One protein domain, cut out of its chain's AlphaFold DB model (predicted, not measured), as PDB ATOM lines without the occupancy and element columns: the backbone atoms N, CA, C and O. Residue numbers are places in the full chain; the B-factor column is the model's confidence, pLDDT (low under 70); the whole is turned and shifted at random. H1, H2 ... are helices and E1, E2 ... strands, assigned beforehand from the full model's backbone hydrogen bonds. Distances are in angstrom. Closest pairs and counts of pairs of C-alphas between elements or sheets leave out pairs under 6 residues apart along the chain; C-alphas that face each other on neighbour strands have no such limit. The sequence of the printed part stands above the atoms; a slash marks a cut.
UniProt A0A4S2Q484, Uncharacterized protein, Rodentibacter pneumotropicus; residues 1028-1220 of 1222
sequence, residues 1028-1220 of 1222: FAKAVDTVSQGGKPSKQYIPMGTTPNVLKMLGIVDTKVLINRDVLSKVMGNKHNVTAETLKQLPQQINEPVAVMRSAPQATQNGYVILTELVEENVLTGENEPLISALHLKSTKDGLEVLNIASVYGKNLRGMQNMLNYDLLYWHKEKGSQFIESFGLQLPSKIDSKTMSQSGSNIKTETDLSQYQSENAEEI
ATOM      1  N   PHE A1028     158.476 211.159  86.954       89.44
ATOM      2  CA  PHE A1028     158.332 211.552  88.352       89.44
ATOM      3  C   PHE A1028     157.024 211.049  88.971       89.44
ATOM      4  O   PHE A1028     157.075 210.343  89.977       89.44
ATOM      5  N   ALA A1029     155.868 211.346  88.368       85.94
ATOM      6  CA  ALA A1029     154.571 210.919  88.895       85.94
ATOM      7  C   ALA A1029     154.472 209.386  89.003       85.94
ATOM      8  O   ALA A1029     154.084 208.867  90.050       85.94
ATOM      9  N   LYS A1030     154.958 208.657  87.988       89.19
ATOM     10  CA  LYS A1030     155.060 207.187  87.988       89.19
ATOM     11  C   LYS A1030     155.975 206.650  89.092       89.19
ATOM     12  O   LYS A1030     155.698 205.598  89.672       89.19
ATOM     13  N   ALA A1031     157.057 207.358  89.419       89.19
ATOM     14  CA  ALA A1031     157.924 206.995  90.538       89.19
ATOM     15  C   ALA A1031     157.281 207.288  91.906       89.19
ATOM     16  O   ALA A1031     157.487 206.509  92.838       89.19
ATOM     17  N   VAL A1032     156.483 208.356  92.022       89.56
ATOM     18  CA  VAL A1032     155.665 208.644  93.213       89.56
ATOM     19  C   VAL A1032     154.631 207.534  93.426       89.56
ATOM     20  O   VAL A1032     154.617 206.942  94.503       89.56
ATOM     21  N   ASP A1033     153.864 207.151  92.397       91.31
ATOM     22  CA  ASP A1033     152.927 206.014  92.469       91.31
ATOM     23  C   ASP A1033     153.626 204.716  92.886       91.31
ATOM     24  O   ASP A1033     153.165 204.014  93.786       91.31
ATOM     25  N   THR A1034     154.783 204.430  92.280       92.44
ATOM     26  CA  THR A1034     155.573 203.234  92.595       92.44
ATOM     27  C   THR A1034     155.940 203.176  94.081       92.44
ATOM     28  O   THR A1034     155.810 202.115  94.683       92.44
ATOM     29  N   VAL A1035     156.379 204.287  94.689       89.56
ATOM     30  CA  VAL A1035     156.725 204.325  96.125       89.56
ATOM     31  C   VAL A1035     155.475 204.323  97.009       89.56
ATOM     32  O   VAL A1035     155.474 203.648  98.036       89.56
ATOM     33  N   SER A1036     154.401 205.008  96.606       89.50
ATOM     34  CA  SER A1036     153.122 205.017  97.333       89.50
ATOM     35  C   SER A1036     152.487 203.625  97.427       89.50
ATOM     36  O   SER A1036     151.806 203.320  98.400       89.50
ATOM     37  N   GLN A1037     152.738 202.762  96.439       90.94
ATOM     38  CA  GLN A1037     152.309 201.359  96.416       90.94
ATOM     39  C   GLN A1037     153.298 200.414  97.139       90.94
ATOM     40  O   GLN A1037     153.202 199.196  97.008       90.94
ATOM     41  N   GLY A1038     154.284 200.950  97.873       86.50
ATOM     42  CA  GLY A1038     155.328 200.178  98.565       86.50
ATOM     43  C   GLY A1038     156.417 199.599  97.649       86.50
ATOM     44  O   GLY A1038     157.303 198.879  98.112       86.50
ATOM     45  N   GLY A1039     156.371 199.902  96.351       87.38
ATOM     46  CA  GLY A1039     157.366 199.506  95.361       87.38
ATOM     47  C   GLY A1039     158.619 200.389  95.366       87.38
ATOM     48  O   GLY A1039     158.749 201.366  96.103       87.38
ATOM     49  N   LYS A1040     159.579 200.046  94.498       89.44
ATOM     50  CA  LYS A1040     160.862 200.755  94.377       89.44
ATOM     51  C   LYS A1040     161.112 201.203  92.932       89.44
ATOM     52  O   LYS A1040     161.280 200.336  92.074       89.44
ATOM     53  N   PRO A1041     161.209 202.518  92.649       89.00
ATOM     54  CA  PRO A1041     161.529 203.025  91.320       89.00
ATOM     55  C   PRO A1041     162.825 202.425  90.768       89.00
ATOM     56  O   PRO A1041     163.855 202.374  91.452       89.00
ATOM     57  N   SER A1042     162.768 201.978  89.513       82.94
ATOM     58  CA  SER A1042     163.889 201.352  88.802       82.94
ATOM     59  C   SER A1042     165.067 202.322  88.656       82.94
ATOM     60  O   SER A1042     166.198 202.001  89.031       82.94
ATOM     61  N   LYS A1043     164.779 203.548  88.202       81.44
ATOM     62  CA  LYS A1043     165.718 204.673  88.122       81.44
ATOM     63  C   LYS A1043     166.105 205.138  89.536       81.44
ATOM     64  O   LYS A1043     165.241 205.442  90.354       81.44
ATOM     65  N   GLN A1044     167.407 205.198  89.840       85.12
ATOM     66  CA  GLN A1044     167.907 205.730  91.122       85.12
ATOM     67  C   GLN A1044     167.746 207.253  91.206       85.12
ATOM     68  O   GLN A1044     167.364 207.777  92.251       85.12
ATOM     69  N   TYR A1045     168.024 207.937  90.095       86.06
ATOM     70  CA  TYR A1045     167.734 209.349  89.880       86.06
ATOM     71  C   TYR A1045     166.622 209.443  88.841       86.06
ATOM     72  O   TYR A1045     166.754 208.914  87.739       86.06
ATOM     73  N   ILE A1046     165.522 210.074  89.224       86.56
ATOM     74  CA  ILE A1046     164.304 210.212  88.435       86.56
ATOM     75  C   ILE A1046     164.315 211.625  87.840       86.56
ATOM     76  O   ILE A1046     164.480 212.585  88.603       86.56
ATOM     77  N   PRO A1047     164.199 211.786  86.512       82.12
ATOM     78  CA  PRO A1047     164.154 213.101  85.899       82.12
ATOM     79  C   PRO A1047     162.800 213.764  86.155       82.12
ATOM     80  O   PRO A1047     161.752 213.129  86.068       82.12
ATOM     81  N   MET A1048     162.843 215.059  86.454       78.56
ATOM     82  CA  MET A1048     161.658 215.899  86.640       78.56
ATOM     83  C   MET A1048     161.499 216.944  85.531       78.56
ATOM     84  O   MET A1048     160.450 217.564  85.446       78.56
ATOM     85  N   GLY A1049     162.515 217.143  84.687       79.62
ATOM     86  CA  GLY A1049     162.530 218.139  83.612       79.62
ATOM     87  C   GLY A1049     163.822 218.954  83.619       79.62
ATOM     88  O   GLY A1049     164.894 218.424  83.930       79.62
ATOM     89  N   THR A1050     163.713 220.237  83.289       79.62
ATOM     90  CA  THR A1050     164.818 221.209  83.166       79.62
ATOM     91  C   THR A1050     164.646 222.400  84.112       79.62
ATOM     92  O   THR A1050     163.558 222.593  84.651       79.62
ATOM     93  N   THR A1051     165.706 223.184  84.349       79.00
ATOM     94  CA  THR A1051     165.704 224.329  85.278       79.00
ATOM     95  C   THR A1051     164.532 225.289  84.986       79.00
ATOM     96  O   THR A1051     164.512 225.893  83.914       79.00
ATOM     97  N   PRO A1052     163.580 225.490  85.923       81.06
ATOM     98  CA  PRO A1052     162.486 226.449  85.766       81.06
ATOM     99  C   PRO A1052     162.953 227.870  85.450       81.06
ATOM    100  O   PRO A1052     163.953 228.335  86.002       81.06
ATOM    101  N   ASN A1053     162.174 228.613  84.663       80.81
ATOM    102  CA  ASN A1053     162.497 229.996  84.286       80.81
ATOM    103  C   ASN A1053     162.712 230.934  85.495       80.81
ATOM    104  O   ASN A1053     163.585 231.800  85.442       80.81
ATOM    105  N   VAL A1054     162.008 230.721  86.617       83.44
ATOM    106  CA  VAL A1054     162.239 231.457  87.878       83.44
ATOM    107  C   VAL A1054     163.639 231.222  88.455       83.44
ATOM    108  O   VAL A1054     164.249 232.137  89.002       83.44
ATOM    109  N   LEU A1055     164.196 230.022  88.277       84.38
ATOM    110  CA  LEU A1055     165.556 229.686  88.690       84.38
ATOM    111  C   LEU A1055     166.602 230.148  87.666       84.38
ATOM    112  O   LEU A1055     167.658 230.635  88.076       84.38
ATOM    113  N   LYS A1056     166.296 230.084  86.360       84.75
ATOM    114  CA  LYS A1056     167.154 230.654  85.307       84.75
ATOM    115  C   LYS A1056     167.361 232.162  85.512       84.75
ATOM    116  O   LYS A1056     168.496 232.635  85.534       84.75
ATOM    117  N   MET A1057     166.283 232.902  85.795       83.88
ATOM    118  CA  MET A1057     166.320 234.328  86.154       83.88
ATOM    119  C   MET A1057     167.213 234.623  87.377       83.88
ATOM    120  O   MET A1057     167.854 235.673  87.441       83.88
ATOM    121  N   LEU A1058     167.278 233.703  88.345       82.62
ATOM    122  CA  LEU A1058     168.122 233.805  89.545       82.62
ATOM    123  C   LEU A1058     169.572 233.320  89.327       82.62
ATOM    124  O   LEU A1058     170.325 233.165  90.295       82.62
ATOM    125  N   GLY A1059     169.974 233.106  88.070       79.00
ATOM    126  CA  GLY A1059     171.337 232.760  87.672       79.00
ATOM    127  C   GLY A1059     171.688 231.274  87.781       79.00
ATOM    128  O   GLY A1059     172.872 230.942  87.745       79.00
ATOM    129  N   ILE A1060     170.704 230.379  87.924       77.12
ATOM    130  CA  ILE A1060     170.950 228.936  87.798       77.12
ATOM    131  C   ILE A1060     171.024 228.588  86.310       77.12
ATOM    132  O   ILE A1060     170.109 228.900  85.551       77.12
ATOM    133  N   VAL A1061     172.107 227.931  85.892       74.81
ATOM    134  CA  VAL A1061     172.250 227.441  84.514       74.81
ATOM    135  C   VAL A1061     171.140 226.457  84.155       74.81
ATOM    136  O   VAL A1061     170.596 225.752  85.012       74.81
ATOM    137  N   ASP A1062     170.809 226.392  82.872       78.38
ATOM    138  CA  ASP A1062     169.829 225.430  82.406       78.38
ATOM    139  C   ASP A1062     170.404 224.011  82.419       78.38
ATOM    140  O   ASP A1062     171.438 223.730  81.814       78.38
ATOM    141  N   THR A1063     169.762 223.124  83.170       79.12
ATOM    142  CA  THR A1063     170.205 221.745  83.349       79.12
ATOM    143  C   THR A1063     169.039 220.839  83.744       79.12
ATOM    144  O   THR A1063     167.950 221.292  84.093       79.12
ATOM    145  N   LYS A1064     169.269 219.526  83.691       80.31
ATOM    146  CA  LYS A1064     168.324 218.500  84.123       80.31
ATOM    147  C   LYS A1064     168.122 218.576  85.634       80.31
ATOM    148  O   LYS A1064     169.082 218.539  86.410       80.31
ATOM    149  N   VAL A1065     166.857 218.618  86.038       80.69
ATOM    150  CA  VAL A1065     166.441 218.548  87.438       80.69
ATOM    151  C   VAL A1065     166.098 217.104  87.768       80.69
ATOM    152  O   VAL A1065     165.250 216.490  87.116       80.69
ATOM    153  N   LEU A1066     166.785 216.550  88.763       84.75
ATOM    154  CA  LEU A1066     166.632 215.163  89.196       84.75
ATOM    155  C   LEU A1066     166.186 215.099  90.660       84.75
ATOM    156  O   LEU A1066     166.605 215.911  91.487       84.75
ATOM    157  N   ILE A1067     165.422 214.068  91.009       81.88
ATOM    158  CA  ILE A1067     165.207 213.655  92.400       81.88
ATOM    159  C   ILE A1067     165.706 212.225  92.589       81.88
ATOM    160  O   ILE A1067     165.559 211.370  91.716       81.88
ATOM    161  N   ASN A1068     166.341 211.941  93.722       88.25
ATOM    162  CA  ASN A1068     166.749 210.577  94.041       88.25
ATOM    163  C   ASN A1068     165.551 209.802  94.622       88.25
ATOM    164  O   ASN A1068     164.841 210.325  95.479       88.25
ATOM    165  N   ARG A1069     165.327 208.550  94.201       86.88
ATOM    166  CA  ARG A1069     164.193 207.731  94.688       86.88
ATOM    167  C   ARG A1069     164.177 207.561  96.213       86.88
ATOM    168  O   ARG A1069     163.111 207.500  96.814       86.88
ATOM    169  N   ASP A1070     165.352 207.556  96.845       85.38
ATOM    170  CA  ASP A1070     165.497 207.433  98.293       85.38
ATOM    171  C   ASP A1070     165.111 208.745  99.014       85.38
ATOM    172  O   ASP A1070     165.110 208.784 100.243       85.38
ATOM    173  N   VAL A1071     164.826 209.837  98.287       88.56
ATOM    174  CA  VAL A1071     164.139 211.034  98.806       88.56
ATOM    175  C   VAL A1071     162.633 210.786  98.824       88.56
ATOM    176  O   VAL A1071     162.047 210.944  99.886       88.56
ATOM    177  N   LEU A1072     162.020 210.292  97.737       86.44
ATOM    178  CA  LEU A1072     160.577 209.980  97.694       86.44
ATOM    179  C   LEU A1072     160.145 209.096  98.878       86.44
ATOM    180  O   LEU A1072     159.197 209.421  99.587       86.44
ATOM    181  N   SER A1073     160.903 208.033  99.172       83.00
ATOM    182  CA  SER A1073     160.624 207.152 100.318       83.00
ATOM    183  C   SER A1073     160.792 207.827 101.691       83.00
ATOM    184  O   SER A1073     160.199 207.372 102.665       83.00
ATOM    185  N   LYS A1074     161.583 208.903 101.807       86.75
ATOM    186  CA  LYS A1074     161.687 209.715 103.040       86.75
ATOM    187  C   LYS A1074     160.524 210.693 103.176       86.75
ATOM    188  O   LYS A1074     160.055 210.905 104.291       86.75
ATOM    189  N   VAL A1075     160.093 211.248 102.046       86.06
ATOM    190  CA  VAL A1075     159.064 212.286 101.920       86.06
ATOM    191  C   VAL A1075     157.652 211.755 102.212       86.06
ATOM    192  O   VAL A1075     156.849 212.476 102.791       86.06
ATOM    193  N   MET A1076     157.376 210.488 101.876       82.38
ATOM    194  CA  MET A1076     156.052 209.855 102.012       82.38
ATOM    195  C   MET A1076     155.991 208.755 103.097       82.38
ATOM    196  O   MET A1076     155.374 207.715 102.879       82.38
ATOM    197  N   GLY A1077     156.680 208.921 104.236       65.81
ATOM    198  CA  GLY A1077     156.452 208.051 105.408       65.81
ATOM    199  C   GLY A1077     157.656 207.635 106.266       65.81
ATOM    200  O   GLY A1077     157.445 207.182 107.385       65.81
ATOM    201  N   ASN A1078     158.916 207.779 105.822       68.94
ATOM    202  CA  ASN A1078     160.074 207.449 106.692       68.94
ATOM    203  C   ASN A1078     160.586 208.635 107.536       68.94
ATOM    204  O   ASN A1078     161.366 208.422 108.464       68.94
ATOM    205  N   LYS A1079     160.230 209.877 107.181       74.81
ATOM    206  CA  LYS A1079     160.633 211.109 107.897       74.81
ATOM    207  C   LYS A1079     159.606 212.236 107.834       74.81
ATOM    208  O   LYS A1079     159.582 213.058 108.740       74.81
ATOM    209  N   HIS A1080     158.824 212.259 106.761       82.56
ATOM    210  CA  HIS A1080     157.824 213.271 106.447       82.56
ATOM    211  C   HIS A1080     156.521 212.592 106.017       82.56
ATOM    212  O   HIS A1080     156.541 211.419 105.626       82.56
ATOM    213  N   ASN A1081     155.418 213.329 106.103       85.75
ATOM    214  CA  ASN A1081     154.052 212.875 105.843       85.75
ATOM    215  C   ASN A1081     153.419 213.598 104.637       85.75
ATOM    216  O   ASN A1081     152.273 214.041 104.672       85.75
ATOM    217  N   VAL A1082     154.180 213.767 103.553       85.50
ATOM    218  CA  VAL A1082     153.647 214.340 102.309       85.50
ATOM    219  C   VAL A1082     152.939 213.229 101.534       85.50
ATOM    220  O   VAL A1082     153.542 212.191 101.263       85.50
ATOM    221  N   THR A1083     151.672 213.424 101.165       87.06
ATOM    222  CA  THR A1083     150.921 212.420 100.389       87.06
ATOM    223  C   THR A1083     151.418 212.322  98.944       87.06
ATOM    224  O   THR A1083     152.071 213.235  98.430       87.06
ATOM    225  N   ALA A1084     151.082 211.229  98.255       86.81
ATOM    226  CA  ALA A1084     151.424 211.042  96.846       86.81
ATOM    227  C   ALA A1084     150.784 212.121  95.951       86.81
ATOM    228  O   ALA A1084     151.410 212.618  95.015       86.81
ATOM    229  N   GLU A1085     149.558 212.528  96.271       86.69
ATOM    230  CA  GLU A1085     148.772 213.542  95.566       86.69
ATOM    231  C   GLU A1085     149.397 214.933  95.725       86.69
ATOM    232  O   GLU A1085     149.521 215.675  94.749       86.69
ATOM    233  N   THR A1086     149.845 215.276  96.936       84.31
ATOM    234  CA  THR A1086     150.580 216.519  97.214       84.31
ATOM    235  C   THR A1086     151.957 216.492  96.552       84.31
ATOM    236  O   THR A1086     152.354 217.459  95.903       84.31
ATOM    237  N   LEU A1087     152.675 215.367  96.622       86.25
ATOM    238  CA  LEU A1087     154.008 215.250  96.031       86.25
ATOM    239  C   LEU A1087     153.982 215.307  94.494       86.25
ATOM    240  O   LEU A1087     154.909 215.855  93.898       86.25
ATOM    241  N   LYS A1088     152.913 214.829  93.841       87.44
ATOM    242  CA  LYS A1088     152.700 214.973  92.387       87.44
ATOM    243  C   LYS A1088     152.507 216.423  91.925       87.44
ATOM    244  O   LYS A1088     152.821 216.706  90.776       87.44
ATOM    245  N   GLN A1089     152.058 217.336  92.790       85.44
ATOM    246  CA  GLN A1089     151.915 218.770  92.472       85.44
ATOM    247  C   GLN A1089     153.249 219.540  92.548       85.44
ATOM    248  O   GLN A1089     153.344 220.683  92.098       85.44
ATOM    249  N   LEU A1090     154.308 218.919  93.081       85.62
ATOM    250  CA  LEU A1090     155.617 219.548  93.267       85.62
ATOM    251  C   LEU A1090     156.258 220.139  91.986       85.62
ATOM    252  O   LEU A1090     156.870 221.200  92.106       85.62
ATOM    253  N   PRO A1091     156.152 219.535  90.777       85.19
ATOM    254  CA  PRO A1091     156.693 220.120  89.548       85.19
ATOM    255  C   PRO A1091     156.106 221.506  89.248       85.19
ATOM    256  O   PRO A1091     156.859 222.466  89.095       85.19
ATOM    257  N   GLN A1092     154.776 221.624  89.277       82.25
ATOM    258  CA  GLN A1092     154.035 222.872  89.054       82.25
ATOM    259  C   GLN A1092     154.407 223.935  90.095       82.25
ATOM    260  O   GLN A1092     154.718 225.080  89.773       82.25
ATOM    261  N   GLN A1093     154.475 223.520  91.357       84.56
ATOM    262  CA  GLN A1093     154.813 224.373  92.496       84.56
ATOM    263  C   GLN A1093     156.285 224.830  92.533       84.56
ATOM    264  O   GLN A1093     156.631 225.759  93.260       84.56
ATOM    265  N   ILE A1094     157.158 224.202  91.741       83.56
ATOM    266  CA  ILE A1094     158.548 224.624  91.514       83.56
ATOM    267  C   ILE A1094     158.688 225.445  90.217       83.56
ATOM    268  O   ILE A1094     159.597 226.274  90.123       83.56
ATOM    269  N   ASN A1095     157.783 225.269  89.249       81.88
ATOM    270  CA  ASN A1095     157.678 226.126  88.068       81.88
ATOM    271  C   ASN A1095     157.168 227.536  88.433       81.88
ATOM    272  O   ASN A1095     157.772 228.522  88.005       81.88
ATOM    273  N   GLU A1096     156.135 227.638  89.282       80.12
ATOM    274  CA  GLU A1096     155.538 228.903  89.752       80.12
ATOM    275  C   GLU A1096     155.486 229.026  91.294       80.12
ATOM    276  O   GLU A1096     154.405 228.995  91.896       80.12
ATOM    277  N   PRO A1097     156.638 229.178  91.969       89.31
ATOM    278  CA  PRO A1097     156.714 229.150  93.426       89.31
ATOM    279  C   PRO A1097     156.184 230.424  94.098       89.31
ATOM    280  O   PRO A1097     156.169 231.506  93.511       89.31
ATOM    281  N   VAL A1098     155.855 230.313  95.389       89.06
ATOM    282  CA  VAL A1098     155.536 231.458  96.264       89.06
ATOM    283  C   VAL A1098     156.781 232.322  96.475       89.06
ATOM    284  O   VAL A1098     156.744 233.547  96.362       89.06
ATOM    285  N   ALA A1099     157.910 231.672  96.769       89.00
ATOM    286  CA  ALA A1099     159.180 232.330  97.039       89.00
ATOM    287  C   ALA A1099     160.373 231.434  96.686       89.00
ATOM    288  O   ALA A1099     160.292 230.207  96.758       89.00
ATOM    289  N   VAL A1100     161.518 232.055  96.388       90.75
ATOM    290  CA  VAL A1100     162.816 231.368  96.319       90.75
ATOM    291  C   VAL A1100     163.794 232.067  97.253       90.75
ATOM    292  O   VAL A1100     163.940 233.288  97.219       90.75
ATOM    293  N   MET A1101     164.480 231.289  98.081       86.81
ATOM    294  CA  MET A1101     165.475 231.737  99.055       86.81
ATOM    295  C   MET A1101     166.820 231.065  98.769       86.81
ATOM    296  O   MET A1101     166.882 229.980  98.184       86.81
ATOM    297  N   ARG A1102     167.916 231.680  99.209       83.06
ATOM    298  CA  ARG A1102     169.229 231.029  99.271       83.06
ATOM    299  C   ARG A1102     169.241 230.003 100.412       83.06
ATOM    300  O   ARG A1102     168.614 230.222 101.444       83.06
ATOM    301  N   SER A1103     169.981 228.903 100.270       69.75
ATOM    302  CA  SER A1103     170.311 228.068 101.433       69.75
ATOM    303  C   SER A1103     171.119 228.884 102.449       69.75
ATOM    304  O   SER A1103     172.074 229.563 102.071       69.75
ATOM    305  N   ALA A1104     170.745 228.802 103.728       63.31
ATOM    306  CA  ALA A1104     171.369 229.579 104.799       63.31
ATOM    307  C   ALA A1104     172.905 229.386 104.848       63.31
ATOM    308  O   ALA A1104     173.375 228.278 104.575       63.31
ATOM    309  N   PRO A1105     173.705 230.383 105.287       54.97
ATOM    310  CA  PRO A1105     175.179 230.319 105.269       54.97
ATOM    311  C   PRO A1105     175.831 229.163 106.052       54.97
ATOM    312  O   PRO A1105     177.026 228.929 105.912       54.97
ATOM    313  N   GLN A1106     175.058 228.462 106.886       53.38
ATOM    314  CA  GLN A1106     175.469 227.277 107.649       53.38
ATOM    315  C   GLN A1106     175.389 225.970 106.824       53.38
ATOM    316  O   GLN A1106     175.784 224.910 107.306       53.38
ATOM    317  N   ALA A1107     174.799 226.005 105.623       58.44
ATOM    318  CA  ALA A1107     174.546 224.820 104.807       58.44
ATOM    319  C   ALA A1107     175.842 224.240 104.220       58.44
ATOM    320  O   ALA A1107     176.696 224.957 103.706       58.44
ATOM    321  N   THR A1108     175.963 222.911 104.231       52.03
ATOM    322  CA  THR A1108     177.156 222.194 103.746       52.03
ATOM    323  C   THR A1108     177.310 222.187 102.222       52.03
ATOM    324  O   THR A1108     178.331 221.724 101.716       52.03
ATOM    325  N   GLN A1109     176.307 222.667 101.478       57.16
ATOM    326  CA  GLN A1109     176.303 222.763 100.017       57.16
ATOM    327  C   GLN A1109     175.589 224.048  99.579       57.16
ATOM    328  O   GLN A1109     174.574 224.432 100.165       57.16
ATOM    329  N   ASN A1110     176.096 224.692  98.523       65.06
ATOM    330  CA  ASN A1110     175.406 225.813  97.887       65.06
ATOM    331  C   ASN A1110     174.102 225.317  97.249       65.06
ATOM    332  O   ASN A1110     174.100 224.381  96.446       65.06
ATOM    333  N   GLY A1111     173.000 225.974  97.589       74.62
ATOM    334  CA  GLY A1111     171.675 225.591  97.133       74.62
ATOM    335  C   GLY A1111     170.657 226.710  97.285       74.62
ATOM    336  O   GLY A1111     170.973 227.825  97.715       74.62
ATOM    337  N   TYR A1112     169.431 226.368  96.916       85.56
ATOM    338  CA  TYR A1112     168.255 227.219  96.985       85.56
ATOM    339  C   TYR A1112     167.148 226.466  97.723       85.56
ATOM    340  O   TYR A1112     167.093 225.234  97.684       85.56
ATOM    341  N   VAL A1113     166.243 227.199  98.361       87.81
ATOM    342  CA  VAL A1113     164.997 226.646  98.890       87.81
ATOM    343  C   VAL A1113     163.831 227.314  98.181       87.81
ATOM    344  O   VAL A1113     163.798 228.538  98.053       87.81
ATOM    345  N   ILE A1114     162.885 226.506  97.724       89.88
ATOM    346  CA  ILE A1114     161.632 226.941  97.117       89.88
ATOM    347  C   ILE A1114     160.509 226.777  98.134       89.88
ATOM    348  O   ILE A1114     160.401 225.731  98.776       89.88
ATOM    349  N   LEU A1115     159.678 227.810  98.250       90.62
ATOM    350  CA  LEU A1115     158.427 227.794  98.992       90.62
ATOM    351  C   LEU A1115     157.257 227.516  98.050       90.62
ATOM    352  O   LEU A1115     157.125 228.177  97.017       90.62
ATOM    353  N   THR A1116     156.417 226.561  98.436       90.19
ATOM    354  CA  THR A1116     155.222 226.151  97.692       90.19
ATOM    355  C   THR A1116     153.948 226.584  98.421       90.19
ATOM    356  O   THR A1116     153.987 226.956  99.592       90.19
ATOM    357  N   GLU A1117     152.817 226.512  97.727       85.81
ATOM    358  CA  GLU A1117     151.460 226.693  98.262       85.81
ATOM    359  C   GLU A1117     150.943 225.420  98.974       85.81
ATOM    360  O   GLU A1117     149.823 225.396  99.478       85.81
ATOM    361  N   LEU A1118     151.740 224.344  98.997       89.44
ATOM    362  CA  LEU A1118     151.386 223.042  99.566       89.44
ATOM    363  C   LEU A1118     151.702 222.961 101.070       89.44
ATOM    364  O   LEU A1118     152.498 223.733 101.610       89.44
ATOM    365  N   VAL A1119     151.126 221.956 101.732       88.31
ATOM    366  CA  VAL A1119     151.328 221.661 103.160       88.31
ATOM    367  C   VAL A1119     151.725 220.208 103.404       88.31
ATOM    368  O   VAL A1119     151.377 219.314 102.632       88.31
ATOM    369  N   GLU A1120     152.440 219.982 104.503       86.38
ATOM    370  CA  GLU A1120     152.618 218.677 105.141       86.38
ATOM    371  C   GLU A1120     151.846 218.677 106.469       86.38
ATOM    372  O   GLU A1120     152.059 219.558 107.300       86.38
ATOM    373  N   GLU A1121     150.972 217.695 106.689       84.50
ATOM    374  CA  GLU A1121     150.318 217.506 107.989       84.50
ATOM    375  C   GLU A1121     151.301 216.832 108.955       84.50
ATOM    376  O   GLU A1121     151.700 215.678 108.755       84.50
ATOM    377  N   ASN A1122     151.702 217.539 110.014       81.56
ATOM    378  CA  ASN A1122     152.613 217.013 111.021       81.56
ATOM    379  C   ASN A1122     151.891 215.986 111.910       81.56
ATOM    380  O   ASN A1122     151.142 216.343 112.819       81.56
ATOM    381  N   VAL A1123     152.174 214.698 111.697       79.69
ATOM    382  CA  VAL A1123     151.543 213.554 112.397       79.69
ATOM    383  C   VAL A1123     151.686 213.546 113.926       79.69
ATOM    384  O   VAL A1123     151.056 212.720 114.584       79.69
ATOM    385  N   LEU A1124     152.523 214.412 114.509       76.38
ATOM    386  CA  LEU A1124     152.685 214.539 115.961       76.38
ATOM    387  C   LEU A1124     151.835 215.662 116.574       76.38
ATOM    388  O   LEU A1124     151.596 215.623 117.780       76.38
ATOM    389  N   THR A1125     151.401 216.652 115.786       78.25
ATOM    390  CA  THR A1125     150.627 217.814 116.271       78.25
ATOM    391  C   THR A1125     149.276 217.999 115.578       78.25
ATOM    392  O   THR A1125     148.409 218.664 116.138       78.25
ATOM    393  N   GLY A1126     149.071 217.411 114.395       80.81
ATOM    394  CA  GLY A1126     147.917 217.682 113.526       80.81
ATOM    395  C   GLY A1126     147.974 219.055 112.842       80.81
ATOM    396  O   GLY A1126     146.985 219.500 112.266       80.81
ATOM    397  N   GLU A1127     149.107 219.759 112.925       80.94
ATOM    398  CA  GLU A1127     149.279 221.085 112.331       80.94
ATOM    399  C   GLU A1127     149.777 220.978 110.884       80.94
ATOM    400  O   GLU A1127     150.667 220.187 110.567       80.94
ATOM    401  N   ASN A1128     149.238 221.825 110.006       84.88
ATOM    402  CA  ASN A1128     149.729 221.975 108.640       84.88
ATOM    403  C   ASN A1128     151.010 222.822 108.633       84.88
ATOM    404  O   ASN A1128     150.960 224.036 108.841       84.88
ATOM    405  N   GLU A1129     152.156 222.205 108.354       86.94
ATOM    406  CA  GLU A1129     153.408 222.920 108.116       86.94
ATOM    407  C   GLU A1129     153.555 223.271 106.621       86.94
ATOM    408  O   GLU A1129     153.351 222.406 105.765       86.94
ATOM    409  N   PRO A1130     153.950 224.509 106.262       88.69
ATOM    410  CA  PRO A1130     154.128 224.899 104.863       88.69
ATOM    411  C   PRO A1130     155.275 224.125 104.205       88.69
ATOM    412  O   PRO A1130     156.377 224.033 104.758       88.69
ATOM    413  N   LEU A1131     155.022 223.585 103.012       87.75
ATOM    414  CA  LEU A1131     155.930 222.678 102.319       87.75
ATOM    415  C   LEU A1131     157.013 223.441 101.536       87.75
ATOM    416  O   LEU A1131     156.727 224.304 100.698       87.75
ATOM    417  N   ILE A1132     158.274 223.069 101.767       89.81
ATOM    418  CA  ILE A1132     159.440 223.569 101.031       89.81
ATOM    419  C   ILE A1132     160.167 222.459 100.275       89.81
ATOM    420  O   ILE A1132     160.239 221.314 100.718       89.81
ATOM    421  N   SER A1133     160.786 222.838  99.159       88.38
ATOM    422  CA  SER A1133     161.710 222.000  98.392       88.38
ATOM    423  C   SER A1133     163.126 222.564  98.490       88.38
ATOM    424  O   SER A1133     163.338 223.751  98.238       88.38
ATOM    425  N   ALA A1134     164.103 221.738  98.865       85.50
ATOM    426  CA  ALA A1134     165.512 222.117  98.944       85.50
ATOM    427  C   ALA A1134     166.275 221.592  97.721       85.50
ATOM    428  O   ALA A1134     166.301 220.386  97.466       85.50
ATOM    429  N   LEU A1135     166.922 222.493  96.978       85.12
ATOM    430  CA  LEU A1135     167.596 222.203  95.715       85.12
ATOM    431  C   LEU A1135     169.103 222.418  95.856       85.12
ATOM    432  O   LEU A1135     169.567 223.509  96.189       85.12
ATOM    433  N   HIS A1136     169.873 221.367  95.593       82.75
ATOM    434  CA  HIS A1136     171.327 221.362  95.695       82.75
ATOM    435  C   HIS A1136     171.965 221.414  94.302       82.75
ATOM    436  O   HIS A1136     171.621 220.635  93.406       82.75
ATOM    437  N   LEU A1137     172.929 222.321  94.141       76.06
ATOM    438  CA  LEU A1137     173.718 222.481  92.922       76.06
ATOM    439  C   LEU A1137     174.838 221.434  92.910       76.06
ATOM    440  O   LEU A1137     175.711 221.460  93.779       76.06
ATOM    441  N   LYS A1138     174.852 220.526  91.928       68.38
ATOM    442  CA  LYS A1138     175.952 219.565  91.771       68.38
ATOM    443  C   LYS A1138     176.930 220.040  90.697       68.38
ATOM    444  O   LYS A1138     176.662 219.919  89.501       68.38
ATOM    445  N   SER A1139     178.088 220.522  91.138       60.81
ATOM    446  CA  SER A1139     179.248 220.715  90.266       60.81
ATOM    447  C   SER A1139     179.886 219.379  89.878       60.81
ATOM    448  O   SER A1139     179.917 218.428  90.664       60.81
ATOM    449  N   THR A1140     180.429 219.335  88.669       55.69
ATOM    450  CA  THR A1140     181.274 218.262  88.133       55.69
ATOM    451  C   THR A1140     182.676 218.816  87.864       55.69
ATOM    452  O   THR A1140     183.073 219.808  88.476       55.69
ATOM    453  N   LYS A1141     183.468 218.165  87.003       42.31
ATOM    454  CA  LYS A1141     184.787 218.679  86.599       42.31
ATOM    455  C   LYS A1141     184.686 219.800  85.565       42.31
ATOM    456  O   LYS A1141     185.574 220.645  85.525       42.31
ATOM    457  N   ASP A1142     183.609 219.806  84.784       41.25
ATOM    458  CA  ASP A1142     183.467 220.631  83.584       41.25
ATOM    459  C   ASP A1142     182.461 221.784  83.771       41.25
ATOM    460  O   ASP A1142     182.447 222.731  82.987       41.25
ATOM    461  N   GLY A1143     181.660 221.768  84.847       48.00
ATOM    462  CA  GLY A1143     180.770 222.879  85.186       48.00
ATOM    463  C   GLY A1143     179.795 222.598  86.331       48.00
ATOM    464  O   GLY A1143     180.079 221.840  87.262       48.00
ATOM    465  N   LEU A1144     178.633 223.252  86.272       55.78
ATOM    466  CA  LEU A1144     177.492 223.023  87.160       55.78
ATOM    467  C   LEU A1144     176.450 222.226  86.372       55.78
ATOM    468  O   LEU A1144     175.760 222.769  85.517       55.78
ATOM    469  N   GLU A1145     176.404 220.917  86.605       57.81
ATOM    470  CA  GLU A1145     175.931 219.971  85.588       57.81
ATOM    471  C   GLU A1145     174.583 219.322  85.918       57.81
ATOM    472  O   GLU A1145     173.933 218.811  85.015       57.81
ATOM    473  N   VAL A1146     174.141 219.334  87.186       60.00
ATOM    474  CA  VAL A1146     172.844 218.767  87.613       60.00
ATOM    475  C   VAL A1146     172.254 219.556  88.785       60.00
ATOM    476  O   VAL A1146     172.939 219.795  89.786       60.00
ATOM    477  N   LEU A1147     170.956 219.866  88.721       73.56
ATOM    478  CA  LEU A1147     170.175 220.358  89.859       73.56
ATOM    479  C   LEU A1147     169.472 219.173  90.543       73.56
ATOM    480  O   LEU A1147     168.762 218.414  89.888       73.56
ATOM    481  N   ASN A1148     169.675 218.981  91.849       81.44
ATOM    482  CA  ASN A1148     169.071 217.862  92.585       81.44
ATOM    483  C   ASN A1148     168.080 218.371  93.633       81.44
ATOM    484  O   ASN A1148     168.467 219.171  94.483       81.44
ATOM    485  N   ILE A1149     166.850 217.851  93.645       84.06
ATOM    486  CA  ILE A1149     165.969 217.994  94.813       84.06
ATOM    487  C   ILE A1149     166.502 217.074  95.918       84.06
ATOM    488  O   ILE A1149     166.529 215.849  95.773       84.06
ATOM    489  N   ALA A1150     166.977 217.681  97.005       81.94
ATOM    490  CA  ALA A1150     167.644 217.007  98.115       81.94
ATOM    491  C   ALA A1150     166.667 216.607  99.234       81.94
ATOM    492  O   ALA A1150     166.827 215.544  99.840       81.94
ATOM    493  N   SER A1151     165.644 217.427  99.485       83.25
ATOM    494  CA  SER A1151     164.525 217.121 100.382       83.25
ATOM    495  C   SER A1151     163.285 217.939 100.020       83.25
ATOM    496  O   SER A1151     163.390 219.009  99.425       83.25
ATOM    497  N   VAL A1152     162.115 217.430 100.407       88.75
ATOM    498  CA  VAL A1152     160.805 218.085 100.282       88.75
ATOM    499  C   VAL A1152     160.095 217.856 101.611       88.75
ATOM    500  O   VAL A1152     160.005 216.703 102.024       88.75
ATOM    501  N   TYR A1153     159.722 218.911 102.333       85.12
ATOM    502  CA  TYR A1153     159.242 218.771 103.712       85.12
ATOM    503  C   TYR A1153     158.547 220.022 104.258       85.12
ATOM    504  O   TYR A1153     158.831 221.138 103.822       85.12
ATOM    505  N   GLY A1154     157.667 219.822 105.236       86.38
ATOM    506  CA  GLY A1154     157.045 220.856 106.051       86.38
ATOM    507  C   GLY A1154     158.068 221.635 106.878       86.38
ATOM    508  O   GLY A1154     159.111 221.111 107.290       86.38
ATOM    509  N   LYS A1155     157.798 222.926 107.081       85.94
ATOM    510  CA  LYS A1155     158.703 223.842 107.772       85.94
ATOM    511  C   LYS A1155     157.980 224.758 108.759       85.94
ATOM    512  O   LYS A1155     157.438 225.789 108.373       85.94
ATOM    513  N   ASN A1156     158.105 224.440 110.048       84.56
ATOM    514  CA  ASN A1156     157.562 225.215 111.164       84.56
ATOM    515  C   ASN A1156     157.737 226.736 111.016       84.56
ATOM    516  O   ASN A1156     158.788 227.240 110.603       84.56
ATOM    517  N   LEU A1157     156.702 227.465 111.433       85.25
ATOM    518  CA  LEU A1157     156.487 228.882 111.127       85.25
ATOM    519  C   LEU A1157     157.637 229.794 111.578       85.25
ATOM    520  O   LEU A1157     158.085 230.655 110.823       85.25
ATOM    521  N   ARG A1158     158.212 229.551 112.763       81.94
ATOM    522  CA  ARG A1158     159.397 230.285 113.248       81.94
ATOM    523  C   ARG A1158     160.620 230.060 112.351       81.94
ATOM    524  O   ARG A1158     161.418 230.972 112.136       81.94
ATOM    525  N   GLY A1159     160.790 228.846 111.832       81.56
ATOM    526  CA  GLY A1159     161.803 228.529 110.831       81.56
ATOM    527  C   GLY A1159     161.538 229.210 109.487       81.56
ATOM    528  O   GLY A1159     162.494 229.654 108.853       81.56
ATOM    529  N   MET A1160     160.269 229.325 109.083       84.75
ATOM    530  CA  MET A1160     159.855 230.001 107.850       84.75
ATOM    531  C   MET A1160     160.119 231.509 107.902       84.75
ATOM    532  O   MET A1160     160.819 232.042 107.043       84.75
ATOM    533  N   GLN A1161     159.650 232.184 108.958       82.56
ATOM    534  CA  GLN A1161     159.820 233.628 109.153       82.56
ATOM    535  C   GLN A1161     161.291 234.057 109.060       82.56
ATOM    536  O   GLN A1161     161.614 235.064 108.434       82.56
ATOM    537  N   ASN A1162     162.200 233.274 109.649       80.94
ATOM    538  CA  ASN A1162     163.633 233.545 109.573       80.94
ATOM    539  C   ASN A1162     164.162 233.474 108.130       80.94
ATOM    540  O   ASN A1162     164.906 234.358 107.712       80.94
ATOM    541  N   MET A1163     163.766 232.464 107.352       76.88
ATOM    542  CA  MET A1163     164.224 232.310 105.965       76.88
ATOM    543  C   MET A1163     163.701 233.435 105.061       76.88
ATOM    544  O   MET A1163     164.477 234.015 104.300       76.88
ATOM    545  N   LEU A1164     162.427 233.810 105.221       82.06
ATOM    546  CA  LEU A1164     161.812 234.945 104.529       82.06
ATOM    547  C   LEU A1164     162.479 236.287 104.896       82.06
ATOM    548  O   LEU A1164     162.682 237.139 104.032       82.06
ATOM    549  N   ASN A1165     162.880 236.468 106.159       77.12
ATOM    550  CA  ASN A1165     163.539 237.691 106.624       77.12
ATOM    551  C   ASN A1165     164.971 237.855 106.089       77.12
ATOM    552  O   ASN A1165     165.378 238.978 105.768       77.12
ATOM    553  N   TYR A1166     165.758 236.779 105.991       69.69
ATOM    554  CA  TYR A1166     167.197 236.878 105.711       69.69
ATOM    555  C   TYR A1166     167.589 236.547 104.266       69.69
ATOM    556  O   TYR A1166     168.246 237.384 103.641       69.69
ATOM    557  N   ASP A1167     167.154 235.407 103.727       71.50
ATOM    558  CA  ASP A1167     167.776 234.756 102.559       71.50
ATOM    559  C   ASP A1167     166.969 234.868 101.245       71.50
ATOM    560  O   ASP A1167     167.325 234.255 100.238       71.50
ATOM    561  N   LEU A1168     165.878 235.637 101.243       84.06
ATOM    562  CA  LEU A1168     164.937 235.773 100.126       84.06
ATOM    563  C   LEU A1168     165.572 236.348  98.840       84.06
ATOM    564  O   LEU A1168     166.288 237.347  98.883       84.06
ATOM    565  N   LEU A1169     165.269 235.724  97.693       86.12
ATOM    566  CA  LEU A1169     165.759 236.087  96.352       86.12
ATOM    567  C   LEU A1169     164.628 236.356  95.346       86.12
ATOM    568  O   LEU A1169     164.794 237.185  94.456       86.12
ATOM    569  N   TYR A1170     163.489 235.671  95.478       88.44
ATOM    570  CA  TYR A1170     162.279 235.875  94.675       88.44
ATOM    571  C   TYR A1170     161.036 235.798  95.561       88.44
ATOM    572  O   TYR A1170     160.985 234.960  96.462       88.44
ATOM    573  N   TRP A1171     160.042 236.637  95.275       87.88
ATOM    574  CA  TRP A1171     158.764 236.735  95.970       87.88
ATOM    575  C   TRP A1171     157.628 236.978  94.971       87.88
ATOM    576  O   TRP A1171     157.596 238.019  94.316       87.88
ATOM    577  N   HIS A1172     156.680 236.045  94.880       85.50
ATOM    578  CA  HIS A1172     155.444 236.246  94.131       85.50
ATOM    579  C   HIS A1172     154.473 237.064  94.993       85.50
ATOM    580  O   HIS A1172     154.011 236.574  96.020       85.50
ATOM    581  N   LYS A1173     154.130 238.293  94.584       79.50
ATOM    582  CA  LYS A1173     153.388 239.253  95.426       79.50
ATOM    583  C   LYS A1173     152.057 238.691  95.943       79.50
ATOM    584  O   LYS A1173     151.844 238.666  97.149       79.50
ATOM    585  N   GLU A1174     151.196 238.212  95.043       79.19
ATOM    586  CA  GLU A1174     149.856 237.707  95.390       79.19
ATOM    587  C   GLU A1174     149.898 236.420  96.234       79.19
ATOM    588  O   GLU A1174     149.475 236.442  97.392       79.19
ATOM    589  N   LYS A1175     150.475 235.330  95.693       84.12
ATOM    590  CA  LYS A1175     150.656 234.053  96.412       84.12
ATOM    591  C   LYS A1175     151.330 234.254  97.775       84.12
ATOM    592  O   LYS A1175     150.957 233.625  98.757       84.12
ATOM    593  N   GLY A1176     152.319 235.146  97.837       81.12
ATOM    594  CA  GLY A1176     153.074 235.462  99.043       81.12
ATOM    595  C   GLY A1176     152.251 236.140 100.137       81.12
ATOM    596  O   GLY A1176     152.379 235.760 101.301       81.12
ATOM    597  N   SER A1177     151.383 237.098  99.793       77.12
ATOM    598  CA  SER A1177     150.456 237.702 100.765       77.12
ATOM    599  C   SER A1177     149.459 236.671 101.296       77.12
ATOM    600  O   SER A1177     149.361 236.492 102.507       77.12
ATOM    601  N   GLN A1178     148.812 235.916 100.399       79.06
ATOM    602  CA  GLN A1178     147.848 234.866 100.760       79.06
ATOM    603  C   GLN A1178     148.485 233.793 101.660       79.06
ATOM    604  O   GLN A1178     147.884 233.356 102.642       79.06
ATOM    605  N   PHE A1179     149.731 233.404 101.374       83.50
ATOM    606  CA  PHE A1179     150.520 232.497 102.205       83.50
ATOM    607  C   PHE A1179     150.799 233.081 103.600       83.50
ATOM    608  O   PHE A1179     150.616 232.399 104.606       83.50
ATOM    609  N   ILE A1180     151.233 234.342 103.685       79.50
ATOM    610  CA  ILE A1180     151.552 234.991 104.966       79.50
ATOM    611  C   ILE A1180     150.310 235.127 105.849       79.50
ATOM    612  O   ILE A1180     150.389 234.831 107.042       79.50
ATOM    613  N   GLU A1181     149.171 235.497 105.262       78.25
ATOM    614  CA  GLU A1181     147.870 235.549 105.934       78.25
ATOM    615  C   GLU A1181     147.445 234.159 106.436       78.25
ATOM    616  O   GLU A1181     147.133 234.001 107.617       78.25
ATOM    617  N   SER A1182     147.530 233.132 105.580       78.00
ATOM    618  CA  SER A1182     147.135 231.748 105.904       78.00
ATOM    619  C   SER A1182     147.934 231.124 107.054       78.00
ATOM    620  O   SER A1182     147.416 230.268 107.769       78.00
ATOM    621  N   PHE A1183     149.188 231.544 107.246       80.25
ATOM    622  CA  PHE A1183     150.085 231.022 108.283       80.25
ATOM    623  C   PHE A1183     150.357 232.002 109.438       80.25
ATOM    624  O   PHE A1183     151.216 231.725 110.276       80.25
ATOM    625  N   GLY A1184     149.663 233.145 109.503       79.44
ATOM    626  CA  GLY A1184     149.851 234.142 110.569       79.44
ATOM    627  C   GLY A1184     151.281 234.697 110.664       79.44
ATOM    628  O   GLY A1184     151.751 235.039 111.751       79.44
ATOM    629  N   LEU A1185     151.998 234.734 109.539       83.75
ATOM    630  CA  LEU A1185     153.375 235.217 109.459       83.75
ATOM    631  C   LEU A1185     153.416 236.753 109.374       83.75
ATOM    632  O   LEU A1185     152.403 237.429 109.207       83.75
ATOM    633  N   GLN A1186     154.613 237.325 109.467       75.69
ATOM    634  CA  GLN A1186     154.856 238.750 109.249       75.69
ATOM    635  C   GLN A1186     155.503 238.972 107.881       75.69
ATOM    636  O   GLN A1186     156.462 238.280 107.524       75.69
ATOM    637  N   LEU A1187     155.030 239.975 107.135       73.81
ATOM    638  CA  LEU A1187     155.673 240.406 105.894       73.81
ATOM    639  C   LEU A1187     157.112 240.873 106.190       73.81
ATOM    640  O   LEU A1187     157.294 241.793 106.993       73.81
ATOM    641  N   PRO A1188     158.150 240.272 105.575       66.50
ATOM    642  CA  PRO A1188     159.524 240.703 105.786       66.50
ATOM    643  C   PRO A1188     159.706 242.175 105.414       66.50
ATOM    644  O   PRO A1188     159.316 242.603 104.331       66.50
ATOM    645  N   SER A1189     160.396 242.940 106.262       63.91
ATOM    646  CA  SER A1189     160.582 244.396 106.103       63.91
ATOM    647  C   SER A1189     161.330 244.834 104.831       63.91
ATOM    648  O   SER A1189     161.412 246.023 104.539       63.91
ATOM    649  N   LYS A1190     161.861 243.885 104.050       62.06
ATOM    650  CA  LYS A1190     162.450 244.103 102.718       62.06
ATOM    651  C   LYS A1190     161.412 244.159 101.584       62.06
ATOM    652  O   LYS A1190     161.784 244.555 100.482       62.06
ATOM    653  N   ILE A1191     160.170 243.738 101.848       62.25
ATOM    654  CA  ILE A1191     159.050 243.589 100.897       62.25
ATOM    655  C   ILE A1191     157.945 244.626 101.183       62.25
ATOM    656  O   ILE A1191     156.781 244.408 100.863       62.25
ATOM    657  N   ASP A1192     158.267 245.766 101.806       54.50
ATOM    658  CA  ASP A1192     157.271 246.834 101.933       54.50
ATOM    659  C   ASP A1192     156.849 247.314 100.531       54.50
ATOM    660  O   ASP A1192     157.674 247.680  99.686       54.50
ATOM    661  N   SER A1193     155.534 247.302 100.316       42.78
ATOM    662  CA  SER A1193     154.789 247.669  99.110       42.78
ATOM    663  C   SER A1193     155.295 248.908  98.361       42.78
ATOM    664  O   SER A1193     155.203 248.964  97.137       42.78
ATOM    665  N   LYS A1194     155.854 249.896  99.072       40.78
ATOM    666  CA  LYS A1194     156.366 251.148  98.489       40.78
ATOM    667  C   LYS A1194     157.840 251.099  98.074       40.78
ATOM    668  O   LYS A1194     158.295 252.008  97.384       40.78
ATOM    669  N   THR A1195     158.602 250.089  98.498       41.69
ATOM    670  CA  THR A1195     160.074 250.085  98.392       41.69
ATOM    671  C   THR A1195     160.685 248.846  97.741       41.69
ATOM    672  O   THR A1195     161.908 248.793  97.640       41.69
ATOM    673  N   MET A1196     159.918 247.897  97.185       46.56
ATOM    674  CA  MET A1196     160.512 246.784  96.409       46.56
ATOM    675  C   MET A1196     161.454 247.273  95.284       46.56
ATOM    676  O   MET A1196     162.521 246.700  95.086       46.56
ATOM    677  N   SER A1197     161.133 248.397  94.634       37.91
ATOM    678  CA  SER A1197     161.967 249.043  93.600       37.91
ATOM    679  C   SER A1197     163.165 249.854  94.136       37.91
ATOM    680  O   SER A1197     163.893 250.453  93.349       37.91
ATOM    681  N   GLN A1198     163.341 249.944  95.460       36.00
ATOM    682  CA  GLN A1198     164.347 250.785  96.139       36.00
ATOM    683  C   GLN A1198     165.132 250.043  97.242       36.00
ATOM    684  O   GLN A1198     166.177 250.513  97.693       36.00
ATOM    685  N   SER A1199     164.653 248.875  97.674       37.53
ATOM    686  CA  SER A1199     165.269 248.014  98.681       37.53
ATOM    687  C   SER A1199     166.585 247.441  98.154       37.53
ATOM    688  O   SER A1199     166.613 246.745  97.140       37.53
ATOM    689  N   GLY A1200     167.690 247.678  98.870       43.19
ATOM    690  CA  GLY A1200     169.045 247.234  98.501       43.19
ATOM    691  C   GLY A1200     169.291 245.718  98.575       43.19
ATOM    692  O   GLY A1200     170.414 245.294  98.842       43.19
ATOM    693  N   SER A1201     168.246 244.906  98.401       49.69
ATOM    694  CA  SER A1201     168.238 243.446  98.536       49.69
ATOM    695  C   SER A1201     168.048 242.686  97.213       49.69
ATOM    696  O   SER A1201     168.293 241.484  97.193       49.69
ATOM    697  N   ASN A1202     167.697 243.363  96.108       65.12
ATOM    698  CA  ASN A1202     167.522 242.772  94.765       65.12
ATOM    699  C   ASN A1202     166.539 241.575  94.704       65.12
ATOM    700  O   ASN A1202     166.752 240.643  93.927       65.12
ATOM    701  N   ILE A1203     165.472 241.591  95.510       78.88
ATOM    702  CA  ILE A1203     164.427 240.553  95.484       78.88
ATOM    703  C   ILE A1203     163.635 240.657  94.173       78.88
ATOM    704  O   ILE A1203     163.151 241.730  93.820       78.88
ATOM    705  N   LYS A1204     163.503 239.534  93.465       80.62
ATOM    706  CA  LYS A1204     162.767 239.406  92.203       80.62
ATOM    707  C   LYS A1204     161.280 239.124  92.412       80.62
ATOM    708  O   LYS A1204     160.897 238.572  93.436       80.62
ATOM    709  N   THR A1205     160.458 239.475  91.429       81.00
ATOM    710  CA  THR A1205     158.994 239.330  91.464       81.00
ATOM    711  C   THR A1205     158.455 238.569  90.257       81.00
ATOM    712  O   THR A1205     159.170 238.372  89.272       81.00
ATOM    713  N   GLU A1206     157.184 238.169  90.296       78.81
ATOM    714  CA  GLU A1206     156.479 237.618  89.130       78.81
ATOM    715  C   GLU A1206     156.518 238.577  87.923       78.81
ATOM    716  O   GLU A1206     156.671 238.128  86.791       78.81
ATOM    717  N   THR A1207     156.539 239.899  88.156       73.06
ATOM    718  CA  THR A1207     156.765 240.905  87.102       73.06
ATOM    719  C   THR A1207     158.143 240.761  86.435       73.06
ATOM    720  O   THR A1207     158.244 240.805  85.207       73.06
ATOM    721  N   ASP A1208     159.210 240.554  87.219       76.06
ATOM    722  CA  ASP A1208     160.553 240.301  86.676       76.06
ATOM    723  C   ASP A1208     160.616 238.974  85.910       76.06
ATOM    724  O   ASP A1208     161.332 238.877  84.915       76.06
ATOM    725  N   LEU A1209     159.885 237.955  86.374       77.06
ATOM    726  CA  LEU A1209     159.826 236.642  85.738       77.06
ATOM    727  C   LEU A1209     159.131 236.715  84.375       77.06
ATOM    728  O   LEU A1209     159.664 236.186  83.400       77.06
ATOM    729  N   SER A1210     158.001 237.422  84.280       69.25
ATOM    730  CA  SER A1210     157.331 237.689  83.001       69.25
ATOM    731  C   SER A1210     158.245 238.449  82.036       69.25
ATOM    732  O   SER A1210     158.334 238.092  80.859       69.25
ATOM    733  N   GLN A1211     158.987 239.451  82.529       65.50
ATOM    734  CA  GLN A1211     159.989 240.152  81.725       65.50
ATOM    735  C   GLN A1211     161.086 239.188  81.247       65.50
ATOM    736  O   GLN A1211     161.325 239.107  80.043       65.50
ATOM    737  N   TYR A1212     161.693 238.405  82.145       70.75
ATOM    738  CA  TYR A1212     162.740 237.433  81.814       70.75
ATOM    739  C   TYR A1212     162.282 236.415  80.757       70.75
ATOM    740  O   TYR A1212     163.005 236.159  79.796       70.75
ATOM    741  N   GLN A1213     161.070 235.869  80.887       63.06
ATOM    742  CA  GLN A1213     160.501 234.947  79.900       63.06
ATOM    743  C   GLN A1213     160.316 235.620  78.529       63.06
ATOM    744  O   GLN A1213     160.635 235.016  77.508       63.06
ATOM    745  N   SER A1214     159.869 236.881  78.494       56.84
ATOM    746  CA  SER A1214     159.710 237.635  77.240       56.84
ATOM    747  C   SER A1214     161.044 238.027  76.584       56.84
ATOM    748  O   SER A1214     161.161 237.974  75.361       56.84
ATOM    749  N   GLU A1215     162.068 238.367  77.376       57.34
ATOM    750  CA  GLU A1215     163.404 238.736  76.887       57.34
ATOM    751  C   GLU A1215     164.157 237.534  76.299       57.34
ATOM    752  O   GLU A1215     164.886 237.687  75.321       57.34
ATOM    753  N   ASN A1216     163.953 236.338  76.862       55.94
ATOM    754  CA  ASN A1216     164.655 235.112  76.470       55.94
ATOM    755  C   ASN A1216     163.787 234.175  75.606       55.94
ATOM    756  O   ASN A1216     164.155 233.024  75.397       55.94
ATOM    757  N   ALA A1217     162.653 234.642  75.073       48.25
ATOM    758  CA  ALA A1217     161.708 233.805  74.327       48.25
ATOM    759  C   ALA A1217     162.343 233.076  73.121       48.25
ATOM    760  O   ALA A1217     162.058 231.905  72.901       48.25
ATOM    761  N   GLU A1218     163.257 233.715  72.377       40.59
ATOM    762  CA  GLU A1218     163.991 233.065  71.269       40.59
ATOM    763  C   GLU A1218     165.061 232.048  71.724       40.59
ATOM    764  O   GLU A1218     165.563 231.298  70.888       40.59
ATOM    765  N   GLU A1219     165.426 232.021  73.009       45.72
ATOM    766  CA  GLU A1219     166.345 231.046  73.628       45.72
ATOM    767  C   GLU A1219     165.577 229.951  74.397       45.72
ATOM    768  O   GLU A1219     166.076 228.847  74.569       45.72
ATOM    769  N   ILE A1220     164.325 230.225  74.781       44.84
ATOM    770  CA  ILE A1220     163.352 229.265  75.329       44.84
ATOM    771  C   ILE A1220     162.635 228.479  74.199       44.84
ATOM    772  O   ILE A1220     161.975 227.477  74.459       44.84
TER     773      ILE A1220
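This is residues 1028 to 1220 of the 1222 residues of an uncharacterized protein of Rodentibacter pneumotropicus (UniProt A0A4S2Q484). A strongly twisted sheet of seven strands, with the long antiparallel strands E4, E5 and E6 in its middle, curls round the short helix H5 on one face, while H6 covers part of the other face. H1 packs on the edge strand E1 and touches both H3, which packs on E6, and H4, which only grazes the sheet; H7 is over E4, and H8 packs on H2 and leads to H9, which is not on the sheet. The printed part has 193 residues with nine named helices and seven named strands, in the order H1 E1 H2 E2 H3 H4 H5 E3 E4 E5 E6 H6 E7 H7 H8 H9. The sheet is mixed and runs E1 E2 E6 E5 E4 E3 E7; the class is mixed, helices and strands. The whole is compact, with a radius of gyration of the C-alphas of 16.8 A, and spans 51 by 45 by 30 A.

E5, residues 1127 to 1139, is the longest strand at 37.2 A, from C-alpha 1127 at (149.279, 221.085, 112.331) to C-alpha 1139 at (179.248, 220.715, 90.266). E6 is residues 1144 to 1154, 27.9 A, and E4 is residues 1111 to 1122, 25.1 A; E4 bends by 90 degrees at residue 1117. E1 is residues 1045 to 1050, E2 residues 1064 to 1068, E3 residues 1099 to 1102 and E7 residues 1168 to 1171. H6, residues 1157 to 1166, is 14.4 A long, H7, residues 1173 to 1182, 14.3 A, and H8, residues 1206 to 1215, 14.1 A. H1, residues 1028 to 1036, begins at C-alpha 1028 (158.332, 211.552, 88.352) and is 12.3 A long. The shorter helices are H2, residues 1053 to 1057, H3, residues 1069 to 1075, H4, residues 1084 to 1088, H5, residues 1090 to 1095, and H9, residues 1217 to 1220, which ends at C-alpha 1220 (163.352, 229.265, 75.329).

E3, E4, E5 and E6 form a meander, each strand the antiparallel neighbour of the one before; E4 and E5 are a hairpin, with N 1114 and O 1133 2.8 A apart, within hydrogen-bond range. In the hairpin of E5 and E6, N 1134 and O 1151 are 2.9 A apart, and in that of E3 and E4, N 1101 and O 1113 are 2.8 A apart. E2 and E6 are parallel, with N 1066 and O 1147 at 2.9 A. The edge strands are antiparallel to their neighbours: E1 to E2, with N 1046 and O 1067 at 2.8 A, and E7 to E3, with N 1100 and O 1170 at 3.0 A. The domain has three layers, helices on both faces of the sheet: H1 and H5 on one face, H6 on the other. The closest C-alphas of H5 and E4 are those of Gln 1093 and Thr 1116, 5.5 A. H6 has a height over the sheet of 9.0 A. H3 is on the same face as H6, over none of the strands. H7 is over E4. H1 touches H3, at Val 1035 and Ser 1073, whose C-alphas are 6.4 A apart, and H4, which only grazes the sheet. H2 is at the sheet's level and touches H8, the C-alphas of Val 1054 and Leu 1209 being 6.1 A apart. H9 is not on the sheet. In H1, H2, H4, H5, H6, H7 and H8 every O i to N i+4 pair is within hydrogen-bond range, in H3 2 of 3, and H9 is too short for such a pair.

The two C-alphas farthest apart, those of Gly 1039 and Gln 1198, are 51.8 A apart. The printed part has no cut. The link from H7 to H8, residues 1183 to 1205, is long and has no named element; its residues 1204 to 1205 pair in parallel with residues 1170 to 1171 of E7. The mean pLDDT of the printed part is 76.8; 45 residues are under 70, among them 1103 to 1110, 1138 to 1146, 1188 to 1202 and 1213 to 1220.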